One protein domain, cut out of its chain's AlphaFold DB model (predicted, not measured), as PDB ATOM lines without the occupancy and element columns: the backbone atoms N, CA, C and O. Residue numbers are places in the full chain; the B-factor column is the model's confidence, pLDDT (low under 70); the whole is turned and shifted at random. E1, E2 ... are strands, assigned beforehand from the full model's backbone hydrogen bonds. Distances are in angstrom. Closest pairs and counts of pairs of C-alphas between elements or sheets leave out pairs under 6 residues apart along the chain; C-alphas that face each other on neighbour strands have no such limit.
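AT A GLANCE: This is residues 2 to 75 of the 276 residues of the protein "Membrane protein" of Escherichia coli (UniProt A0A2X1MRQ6). Look for one twisted antiparallel sheet with a sharp corner where its long strands E2 and E3 bend, and with residues 10 to 15 sticking out at one end. E4 then E5 pair along E3's far side, and E6 makes an edge beyond E5. The 74 printed residues include strands E1 to E6 and no named helix: all strand, loose, radius of gyration of the C-alphas 15.5 A, spans 53 by 24 by 16 A.

IN THESE COORDINATES: Find C-alpha 17 at (83.053, 65.358, -35.414); E2 runs to residue 31, 30.9 A, and bends by 98 degrees at residue 26. E3, residues 36 to 48, 29.7 A, bends by 87 degrees at residue 40. E1 is residues 2 to 8, E4 51 to 54, E5 57 to 61; E6, 64 to 74, 32.1 A, ends at (81.800, 51.478, -32.972).

HOW THE PARTS SIT: E1 to E4 form a meander, each strand the antiparallel neighbour of the one before: see N 6 and O 19, 2.8 A; N 22 and O 45, 2.8 A; N 46 and O 53, 2.8 A. Antiparallel E5 lies on E4's side of E3, N 39 to O 60 2.9 A. E5 and E6 form a hairpin, N 59 to O 66 2.8 A.

THE WHOLE: The printed part has no cut and no long link. Residues 2 to 11, 13 and 15 have pLDDT under 70.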
ATOM      1  N   ASN A   2      62.102  64.135 -35.807       66.38
ATOM      2  CA  ASN A   2      62.840  65.390 -36.018       66.38
ATOM      3  C   ASN A   2      64.310  65.182 -35.626       66.38
ATOM      4  O   ASN A   2      64.565  64.537 -34.610       66.38
ATOM      5  N   ALA A   3      65.256  65.740 -36.385       59.06
ATOM      6  CA  ALA A   3      66.693  65.622 -36.121       59.06
ATOM      7  C   ALA A   3      67.382  66.995 -36.166       59.06
ATOM      8  O   ALA A   3      67.012  67.852 -36.972       59.06
ATOM      9  N   ARG A   4      68.376  67.205 -35.298       63.22
ATOM     10  CA  ARG A   4      69.265  68.374 -35.292       63.22
ATOM     11  C   ARG A   4      70.710  67.897 -35.406       63.22
ATOM     12  O   ARG A   4      71.127  67.061 -34.611       63.22
ATOM     13  N   LEU A   5      71.452  68.437 -36.371       67.44
ATOM     14  CA  LEU A   5      72.841  68.080 -36.664       67.44
ATOM     15  C   LEU A   5      73.758  69.284 -36.430       67.44
ATOM     16  O   LEU A   5      73.445  70.399 -36.843       67.44
ATOM     17  N   HIS A   6      74.900  69.029 -35.808       66.75
ATOM     18  CA  HIS A   6      76.014  69.947 -35.659       66.75
ATOM     19  C   HIS A   6      77.288  69.257 -36.149       66.75
ATOM     20  O   HIS A   6      77.561  68.115 -35.781       66.75
ATOM     21  N   LEU A   7      78.056  69.942 -36.992       62.44
ATOM     22  CA  LEU A   7      79.235  69.381 -37.640       62.44
ATOM     23  C   LEU A   7      80.444  70.269 -37.362       62.44
ATOM     24  O   LEU A   7      80.460  71.428 -37.771       62.44
ATOM     25  N   ASP A   8      81.444  69.700 -36.697       66.44
ATOM     26  CA  ASP A   8      82.734  70.334 -36.446       66.44
ATOM     27  C   ASP A   8      83.750  69.766 -37.457       66.44
ATOM     28  O   ASP A   8      84.160  68.607 -37.353       66.44
ATOM     29  N   ILE A   9      84.118  70.567 -38.469       57.53
ATOM     30  CA  ILE A   9      85.127  70.225 -39.491       57.53
ATOM     31  C   ILE A   9      86.397  71.045 -39.222       57.53
ATOM     32  O   ILE A   9      86.463  72.214 -39.616       57.53
ATOM     33  N   PRO A  10      87.408  70.477 -38.552       61.78
ATOM     34  CA  PRO A  10      88.648  71.189 -38.291       61.78
ATOM     35  C   PRO A  10      89.523  71.260 -39.559       61.78
ATOM     36  O   PRO A  10      89.686  70.290 -40.296       61.78
ATOM     37  N   LEU A  11      90.097  72.437 -39.837       67.00
ATOM     38  CA  LEU A  11      90.895  72.711 -41.049       67.00
ATOM     39  C   LEU A  11      92.369  72.266 -40.934       67.00
ATOM     40  O   LEU A  11      93.174  72.550 -41.817       67.00
ATOM     41  N   ASN A  12      92.735  71.597 -39.839       73.62
ATOM     42  CA  ASN A  12      94.097  71.172 -39.492       73.62
ATOM     43  C   ASN A  12      94.377  69.682 -39.799       73.62
ATOM     44  O   ASN A  12      95.475  69.209 -39.516       73.62
ATOM     45  N   GLY A  13      93.409  68.950 -40.368       57.09
ATOM     46  CA  GLY A  13      93.526  67.516 -40.659       57.09
ATOM     47  C   GLY A  13      93.080  66.581 -39.526       57.09
ATOM     48  O   GLY A  13      93.256  65.370 -39.646       57.09
ATOM     49  N   GLU A  14      92.501  67.106 -38.443       70.31
ATOM     50  CA  GLU A  14      91.845  66.300 -37.406       70.31
ATOM     51  C   GLU A  14      90.525  65.673 -37.906       70.31
ATOM     52  O   GLU A  14      89.926  66.107 -38.892       70.31
ATOM     53  N   LEU A  15      90.066  64.616 -37.226       69.81
ATOM     54  CA  LEU A  15      88.829  63.909 -37.574       69.81
ATOM     55  C   LEU A  15      87.596  64.809 -37.409       69.81
ATOM     56  O   LEU A  15      87.392  65.437 -36.369       69.81
ATOM     57  N   VAL A  16      86.738  64.809 -38.430       75.06
ATOM     58  CA  VAL A  16      85.433  65.482 -38.408       75.06
ATOM     59  C   VAL A  16      84.576  64.900 -37.289       75.06
ATOM     60  O   VAL A  16      84.412  63.685 -37.202       75.06
ATOM     61  N   THR A  17      84.000  65.768 -36.456       80.44
ATOM     62  CA  THR A  17      83.053  65.358 -35.414       80.44
ATOM     63  C   THR A  17      81.639  65.728 -35.836       80.44
ATOM     64  O   THR A  17      81.290  66.907 -35.931       80.44
ATOM     65  N   ALA A  18      80.806  64.718 -36.076       83.88
ATOM     66  CA  ALA A  18      79.377  64.892 -36.307       83.88
ATOM     67  C   ALA A  18      78.622  64.592 -35.014       83.88
ATOM     68  O   ALA A  18      78.677  63.475 -34.512       83.88
ATOM     69  N   LYS A  19      77.902  65.572 -34.470       90.88
ATOM     70  CA  LYS A  19      77.091  65.391 -33.263       90.88
ATOM     71  C   LYS A  19      75.673  65.884 -33.472       90.88
ATOM     72  O   LYS A  19      75.438  66.843 -34.202       90.88
ATOM     73  N   GLY A  20      74.707  65.265 -32.816       90.69
ATOM     74  CA  GLY A  20      73.325  65.694 -32.963       90.69
ATOM     75  C   GLY A  20      72.369  65.040 -31.989       90.69
ATOM     76  O   GLY A  20      72.728  64.122 -31.259       90.69
ATOM     77  N   GLU A  21      71.137  65.537 -32.000       94.00
ATOM     78  CA  GLU A  21      70.023  65.010 -31.213       94.00
ATOM     79  C   GLU A  21      68.879  64.647 -32.155       94.00
ATOM     80  O   GLU A  21      68.513  65.400 -33.067       94.00
ATOM     81  N   VAL A  22      68.283  63.492 -31.904       93.12
ATOM     82  CA  VAL A  22      67.124  62.982 -32.618       93.12
ATOM     83  C   VAL A  22      65.975  62.836 -31.634       93.12
ATOM     84  O   VAL A  22      66.103  62.212 -30.585       93.12
ATOM     85  N   THR A  23      64.821  63.396 -31.991       95.44
ATOM     86  CA  THR A  23      63.576  63.222 -31.240       95.44
ATOM     87  C   THR A  23      62.646  62.259 -31.972       95.44
ATOM     88  O   THR A  23      62.208  62.500 -33.109       95.44
ATOM     89  N   LEU A  24      62.289  61.190 -31.270       95.00
ATOM     90  CA  LEU A  24      61.285  60.213 -31.652       95.00
ATOM     91  C   LEU A  24      59.919  60.646 -31.097       95.00
ATOM     92  O   LEU A  24      59.795  60.991 -29.924       95.00
ATOM     93  N   ARG A  25      58.887  60.652 -31.947       95.88
ATOM     94  CA  ARG A  25      57.501  60.956 -31.573       95.88
ATOM     95  C   ARG A  25      56.584  59.971 -32.276       95.88
ATOM     96  O   ARG A  25      56.420  60.080 -33.490       95.88
ATOM     97  N   ASN A  26      56.009  59.051 -31.508       95.25
ATOM     98  CA  ASN A  26      55.047  58.053 -31.972       95.25
ATOM     99  C   ASN A  26      55.539  57.247 -33.181       95.25
ATOM    100  O   ASN A  26      54.809  57.057 -34.152       95.25
ATOM    101  N   ASN A  27      56.795  56.802 -33.146       94.75
ATOM    102  CA  ASN A  27      57.326  55.963 -34.216       94.75
ATOM    103  C   ASN A  27      56.934  54.498 -34.002       94.75
ATOM    104  O   ASN A  27      56.576  54.082 -32.897       94.75
ATOM    105  N   SER A  28      57.073  53.714 -35.067       94.88
ATOM    106  CA  SER A  28      56.930  52.262 -35.036       94.88
ATOM    107  C   SER A  28      58.250  51.611 -35.430       94.88
ATOM    108  O   SER A  28      58.888  52.044 -36.387       94.88
ATOM    109  N   LEU A  29      58.643  50.566 -34.705       94.25
ATOM    110  CA  LEU A  29      59.826  49.760 -34.983       94.25
ATOM    111  C   LEU A  29      59.402  48.303 -35.163       94.25
ATOM    112  O   LEU A  29      58.879  47.687 -34.238       94.25
ATOM    113  N   PHE A  30      59.625  47.762 -36.357       92.44
ATOM    114  CA  PHE A  30      59.331  46.367 -36.664       92.44
ATOM    115  C   PHE A  30      60.524  45.468 -36.320       92.44
ATOM    116  O   PHE A  30      61.633  45.685 -36.809       92.44
ATOM    117  N   ILE A  31      60.287  44.443 -35.504       86.56
ATOM    118  CA  ILE A  31      61.255  43.413 -35.127       86.56
ATOM    119  C   ILE A  31      60.972  42.171 -35.967       86.56
ATOM    120  O   ILE A  31      60.179  41.305 -35.590       86.56
ATOM    121  N   LYS A  32      61.651  42.082 -37.113       83.50
ATOM    122  CA  LYS A  32      61.445  41.020 -38.105       83.50
ATOM    123  C   LYS A  32      61.580  39.592 -37.546       83.50
ATOM    124  O   LYS A  32      60.703  38.796 -37.858       83.50
ATOM    125  N   PRO A  33      62.598  39.236 -36.730       76.69
ATOM    126  CA  PRO A  33      62.738  37.861 -36.229       76.69
ATOM    127  C   PRO A  33      61.560  37.374 -35.378       76.69
ATOM    128  O   PRO A  33      61.326  36.174 -35.292       76.69
ATOM    129  N   LEU A  34      60.831  38.305 -34.755       79.31
ATOM    130  CA  LEU A  34      59.691  38.024 -33.883       79.31
ATOM    131  C   LEU A  34      58.347  38.338 -34.549       79.31
ATOM    132  O   LEU A  34      57.320  38.245 -33.885       79.31
ATOM    133  N   ASP A  35      58.370  38.791 -35.806       83.50
ATOM    134  CA  ASP A  35      57.209  39.310 -36.535       83.50
ATOM    135  C   ASP A  35      56.325  40.234 -35.672       83.50
ATOM    136  O   ASP A  35      55.104  40.105 -35.585       83.50
ATOM    137  N   SER A  36      56.961  41.160 -34.950       89.25
ATOM    138  CA  SER A  36      56.278  42.021 -33.979       89.25
ATOM    139  C   SER A  36      56.670  43.485 -34.151       89.25
ATOM    140  O   SER A  36      57.697  43.809 -34.740       89.25
ATOM    141  N   THR A  37      55.834  44.402 -33.664       93.69
ATOM    142  CA  THR A  37      56.064  45.848 -33.802       93.69
ATOM    143  C   THR A  37      56.005  46.536 -32.447       93.69
ATOM    144  O   THR A  37      54.980  46.464 -31.766       93.69
ATOM    145  N   LEU A  38      57.067  47.260 -32.092       95.75
ATOM    146  CA  LEU A  38      57.019  48.273 -31.041       95.75
ATOM    147  C   LEU A  38      56.309  49.498 -31.604       95.75
ATOM    148  O   LEU A  38      56.705  50.037 -32.639       95.75
ATOM    149  N   LYS A  39      55.258  49.939 -30.921       97.19
ATOM    150  CA  LYS A  39      54.440  51.092 -31.301       97.19
ATOM    151  C   LYS A  39      54.683  52.246 -30.340       97.19
ATOM    152  O   LYS A  39      55.162  52.047 -29.226       97.19
ATOM    153  N   ASN A  40      54.295  53.447 -30.756       97.44
ATOM    154  CA  ASN A  40      54.340  54.658 -29.935       97.44
ATOM    155  C   ASN A  40      55.741  55.004 -29.399       97.44
ATOM    156  O   ASN A  40      55.854  55.700 -28.391       97.44
ATOM    157  N   LEU A  41      56.802  54.561 -30.082       97.69
ATOM    158  CA  LEU A  41      58.178  54.772 -29.649       97.69
ATOM    159  C   LEU A  41      58.506  56.269 -29.641       97.69
ATOM    160  O   LEU A  41      58.546  56.925 -30.696       97.69
ATOM    161  N   SER A  42      58.737  56.789 -28.440       98.12
ATOM    162  CA  SER A  42      58.893  58.215 -28.170       98.12
ATOM    163  C   SER A  42      60.000  58.470 -27.156       98.12
ATOM    164  O   SER A  42      60.178  57.710 -26.209       98.12
ATOM    165  N   GLY A  43      60.729  59.564 -27.358       96.94
ATOM    166  CA  GLY A  43      61.867  59.959 -26.534       96.94
ATOM    167  C   GLY A  43      62.978  60.544 -27.396       96.94
ATOM    168  O   GLY A  43      62.719  61.044 -28.497       96.94
ATOM    169  N   LYS A  44      64.211  60.512 -26.899       97.06
ATOM    170  CA  LYS A  44      65.350  61.148 -27.556       97.06
ATOM    171  C   LYS A  44      66.585  60.271 -27.525       97.06
ATOM    172  O   LYS A  44      66.768  59.465 -26.621       97.06
ATOM    173  N   PHE A  45      67.450  60.479 -28.503       96.69
ATOM    174  CA  PHE A  45      68.816  59.990 -28.447       96.69
ATOM    175  C   PHE A  45      69.756  60.995 -29.094       96.69
ATOM    176  O   PHE A  45      69.368  61.756 -29.983       96.69
ATOM    177  N   SER A  46      70.995  60.991 -28.634       96.19
ATOM    178  CA  SER A  46      72.085  61.755 -29.219       96.19
ATOM    179  C   SER A  46      73.047  60.838 -29.955       96.19
ATOM    180  O   SER A  46      73.110  59.642 -29.667       96.19
ATOM    181  N   PHE A  47      73.814  61.409 -30.872       93.62
ATOM    182  CA  PHE A  47      74.920  60.722 -31.519       93.62
ATOM    183  C   PHE A  47      76.177  61.580 -31.512       93.62
ATOM    184  O   PHE A  47      76.092  62.809 -31.601       93.62
ATOM    185  N   ILE A  48      77.329  60.919 -31.425       92.06
ATOM    186  CA  ILE A  48      78.647  61.487 -31.703       92.06
ATOM    187  C   ILE A  48      79.347  60.501 -32.635       92.06
ATOM    188  O   ILE A  48      79.700  59.393 -32.237       92.06
ATOM    189  N   ASN A  49      79.522  60.903 -33.891       87.81
ATOM    190  CA  ASN A  49      79.929  60.033 -34.989       87.81
ATOM    191  C   ASN A  49      79.001  58.806 -35.068       87.81
ATOM    192  O   ASN A  49      77.795  58.970 -35.256       87.81
ATOM    193  N   SER A  50      79.548  57.602 -34.917       84.62
ATOM    194  CA  SER A  50      78.814  56.334 -35.015       84.62
ATOM    195  C   SER A  50      78.205  55.856 -33.689       84.62
ATOM    196  O   SER A  50      77.392  54.924 -33.694       84.62
ATOM    197  N   ASP A  51      78.582  56.481 -32.568       94.38
ATOM    198  CA  ASP A  51      78.107  56.125 -31.233       94.38
ATOM    199  C   ASP A  51      76.777  56.824 -30.954       94.38
ATOM    200  O   ASP A  51      76.670  58.055 -31.022       94.38
ATOM    201  N   LEU A  52      75.760  56.034 -30.625       96.31
ATOM    202  CA  LEU A  52      74.426  56.494 -30.265       96.31
ATOM    203  C   LEU A  52      74.201  56.274 -28.770       96.31
ATOM    204  O   LEU A  52      74.588  55.245 -28.219       96.31
ATOM    205  N   GLN A  53      73.509  57.208 -28.126       98.12
ATOM    206  CA  GLN A  53      73.070  57.070 -26.741       98.12
ATOM    207  C   GLN A  53      71.656  57.612 -26.606       98.12
ATOM    208  O   GLN A  53      71.415  58.791 -26.880       98.12
ATOM    209  N   SER A  54      70.726  56.769 -26.169       98.12
ATOM    210  CA  SER A  54      69.371  57.211 -25.873       98.12
ATOM    211  C   SER A  54      69.242  57.773 -24.461       98.12
ATOM    212  O   SER A  54      69.930  57.359 -23.527       98.12
ATOM    213  N   GLU A  55      68.312  58.709 -24.312       97.06
ATOM    214  CA  GLU A  55      67.598  58.923 -23.056       97.06
ATOM    215  C   GLU A  55      66.577  57.780 -22.865       97.06
ATOM    216  O   GLU A  55      66.354  57.002 -23.804       97.06
ATOM    217  N   PRO A  56      65.922  57.657 -21.695       97.31
ATOM    218  CA  PRO A  56      64.810  56.729 -21.540       97.31
ATOM    219  C   PRO A  56      63.727  56.975 -22.597       97.31
ATOM    220  O   PRO A  56      63.174  58.071 -22.718       97.31
ATOM    221  N   LEU A  57      63.428  55.941 -23.374       98.25
ATOM    222  CA  LEU A  57      62.356  55.910 -24.356       98.25
ATOM    223  C   LEU A  57      61.157  55.162 -23.779       98.25
ATOM    224  O   LEU A  57      61.289  54.255 -22.958       98.25
ATOM    225  N   THR A  58      59.978  55.511 -24.275       98.50
ATOM    226  CA  THR A  58      58.732  54.800 -23.976       98.50
ATOM    227  C   THR A  58      58.145  54.239 -25.257       98.50
ATOM    228  O   THR A  58      58.258  54.843 -26.326       98.50
ATOM    229  N   ALA A  59      57.528  53.071 -25.154       98.19
ATOM    230  CA  ALA A  59      56.870  52.388 -26.250       98.19
ATOM    231  C   ALA A  59      55.698  51.546 -25.734       98.19
ATOM    232  O   ALA A  59      55.431  51.438 -24.535       98.19
ATOM    233  N   SER A  60      54.989  50.922 -26.664       97.69
ATOM    234  CA  SER A  60      54.030  49.861 -26.387       97.69
ATOM    235  C   SER A  60      54.397  48.632 -27.211       97.69
ATOM    236  O   SER A  60      54.582  48.734 -28.425       97.69
ATOM    237  N   TRP A  61      54.478  47.470 -26.570       96.25
ATOM    238  CA  TRP A  61      54.775  46.194 -27.217       96.25
ATOM    239  C   TRP A  61      53.845  45.114 -26.668       96.25
ATOM    240  O   TRP A  61      53.554  45.116 -25.477       96.25
ATOM    241  N   PHE A  62      53.299  44.261 -27.541       94.19
ATOM    242  CA  PHE A  62      52.260  43.281 -27.181       94.19
ATOM    243  C   PHE A  62      51.125  43.880 -26.329       94.19
ATOM    244  O   PHE A  62      50.733  43.335 -25.308       94.19
ATOM    245  N   ASN A  63      50.622  45.060 -26.712       94.81
ATOM    246  CA  ASN A  63      49.581  45.806 -25.983       94.81
ATOM    247  C   ASN A  63      49.950  46.223 -24.542       94.81
ATOM    248  O   ASN A  63      49.077  46.655 -23.792       94.81
ATOM    249  N   GLN A  64      51.224  46.131 -24.156       97.81
ATOM    250  CA  GLN A  64      51.726  46.506 -22.837       97.81
ATOM    251  C   GLN A  64      52.707  47.689 -22.930       97.81
ATOM    252  O   GLN A  64      53.405  47.836 -23.937       97.81
ATOM    253  N   PRO A  65      52.783  48.553 -21.902       97.94
ATOM    254  CA  PRO A  65      53.770  49.627 -21.846       97.94
ATOM    255  C   PRO A  65      55.186  49.065 -21.673       97.94
ATOM    256  O   PRO A  65      55.392  48.079 -20.965       97.94
ATOM    257  N   LEU A  66      56.163  49.708 -22.301       98.19
ATOM    258  CA  LEU A  66      57.559  49.288 -22.288       98.19
ATOM    259  C   LEU A  66      58.466  50.514 -22.183       98.19
ATOM    260  O   LEU A  66      58.311  51.463 -22.953       98.19
ATOM    261  N   ASN A  67      59.427  50.463 -21.267       98.56
ATOM    262  CA  ASN A  67      60.554  51.384 -21.254       98.56
ATOM    263  C   ASN A  67      61.724  50.745 -21.995       98.56
ATOM    264  O   ASN A  67      61.975  49.546 -21.854       98.56
ATOM    265  N   VAL A  68      62.421  51.558 -22.782       98.19
ATOM    266  CA  VAL A  68      63.562  51.135 -23.590       98.19
ATOM    267  C   VAL A  68      64.650  52.182 -23.469       98.19
ATOM    268  O   VAL A  68      64.381  53.369 -23.614       98.19
ATOM    269  N   ASP A  69      65.888  51.763 -23.295       97.94
ATOM    270  CA  ASP A  69      67.042  52.596 -23.598       97.94
ATOM    271  C   ASP A  69      68.062  51.783 -24.378       97.94
ATOM    272  O   ASP A  69      68.076  50.554 -24.319       97.94
ATOM    273  N   PHE A  70      68.864  52.466 -25.183       98.06
ATOM    274  CA  PHE A  70      69.878  51.818 -25.985       98.06
ATOM    275  C   PHE A  70      71.135  52.665 -26.092       98.06
ATOM    276  O   PHE A  70      71.109  53.898 -26.026       98.06
ATOM    277  N   SER A  71      72.241  51.979 -26.330       98.31
ATOM    278  CA  SER A  71      73.494  52.585 -26.733       98.31
ATOM    279  C   SER A  71      74.142  51.769 -27.836       98.31
ATOM    280  O   SER A  71      73.863  50.579 -28.015       98.31
ATOM    281  N   THR A  72      75.003  52.424 -28.600       97.75
ATOM    282  CA  THR A  72      75.827  51.754 -29.590       97.75
ATOM    283  C   THR A  72      77.272  52.190 -29.482       97.75
ATOM    284  O   THR A  72      77.576  53.298 -29.035       97.75
ATOM    285  N   LYS A  73      78.168  51.294 -29.887       96.69
ATOM    286  CA  LYS A  73      79.599  51.558 -29.892       96.69
ATOM    287  C   LYS A  73      80.235  51.030 -31.163       96.69
ATOM    288  O   LYS A  73      80.164  49.834 -31.442       96.69
ATOM    289  N   GLU A  74      80.905  51.907 -31.901       94.25
ATOM    290  CA  GLU A  74      81.800  51.478 -32.972       94.25
ATOM    291  C   GLU A  74      83.140  51.028 -32.371       94.25
ATOM    292  O   GLU A  74      83.909  51.821 -31.821       94.25
ATOM    293  N   GLY A  75      83.404  49.723 -32.422       92.69
ATOM    294  CA  GLY A  75      84.662  49.123 -31.991       92.69
ATOM    295  C   GLY A  75      85.576  48.793 -33.170       92.69
ATOM    296  O   GLY A  75      85.166  48.788 -34.326       92.69
TER     297      GLY A  75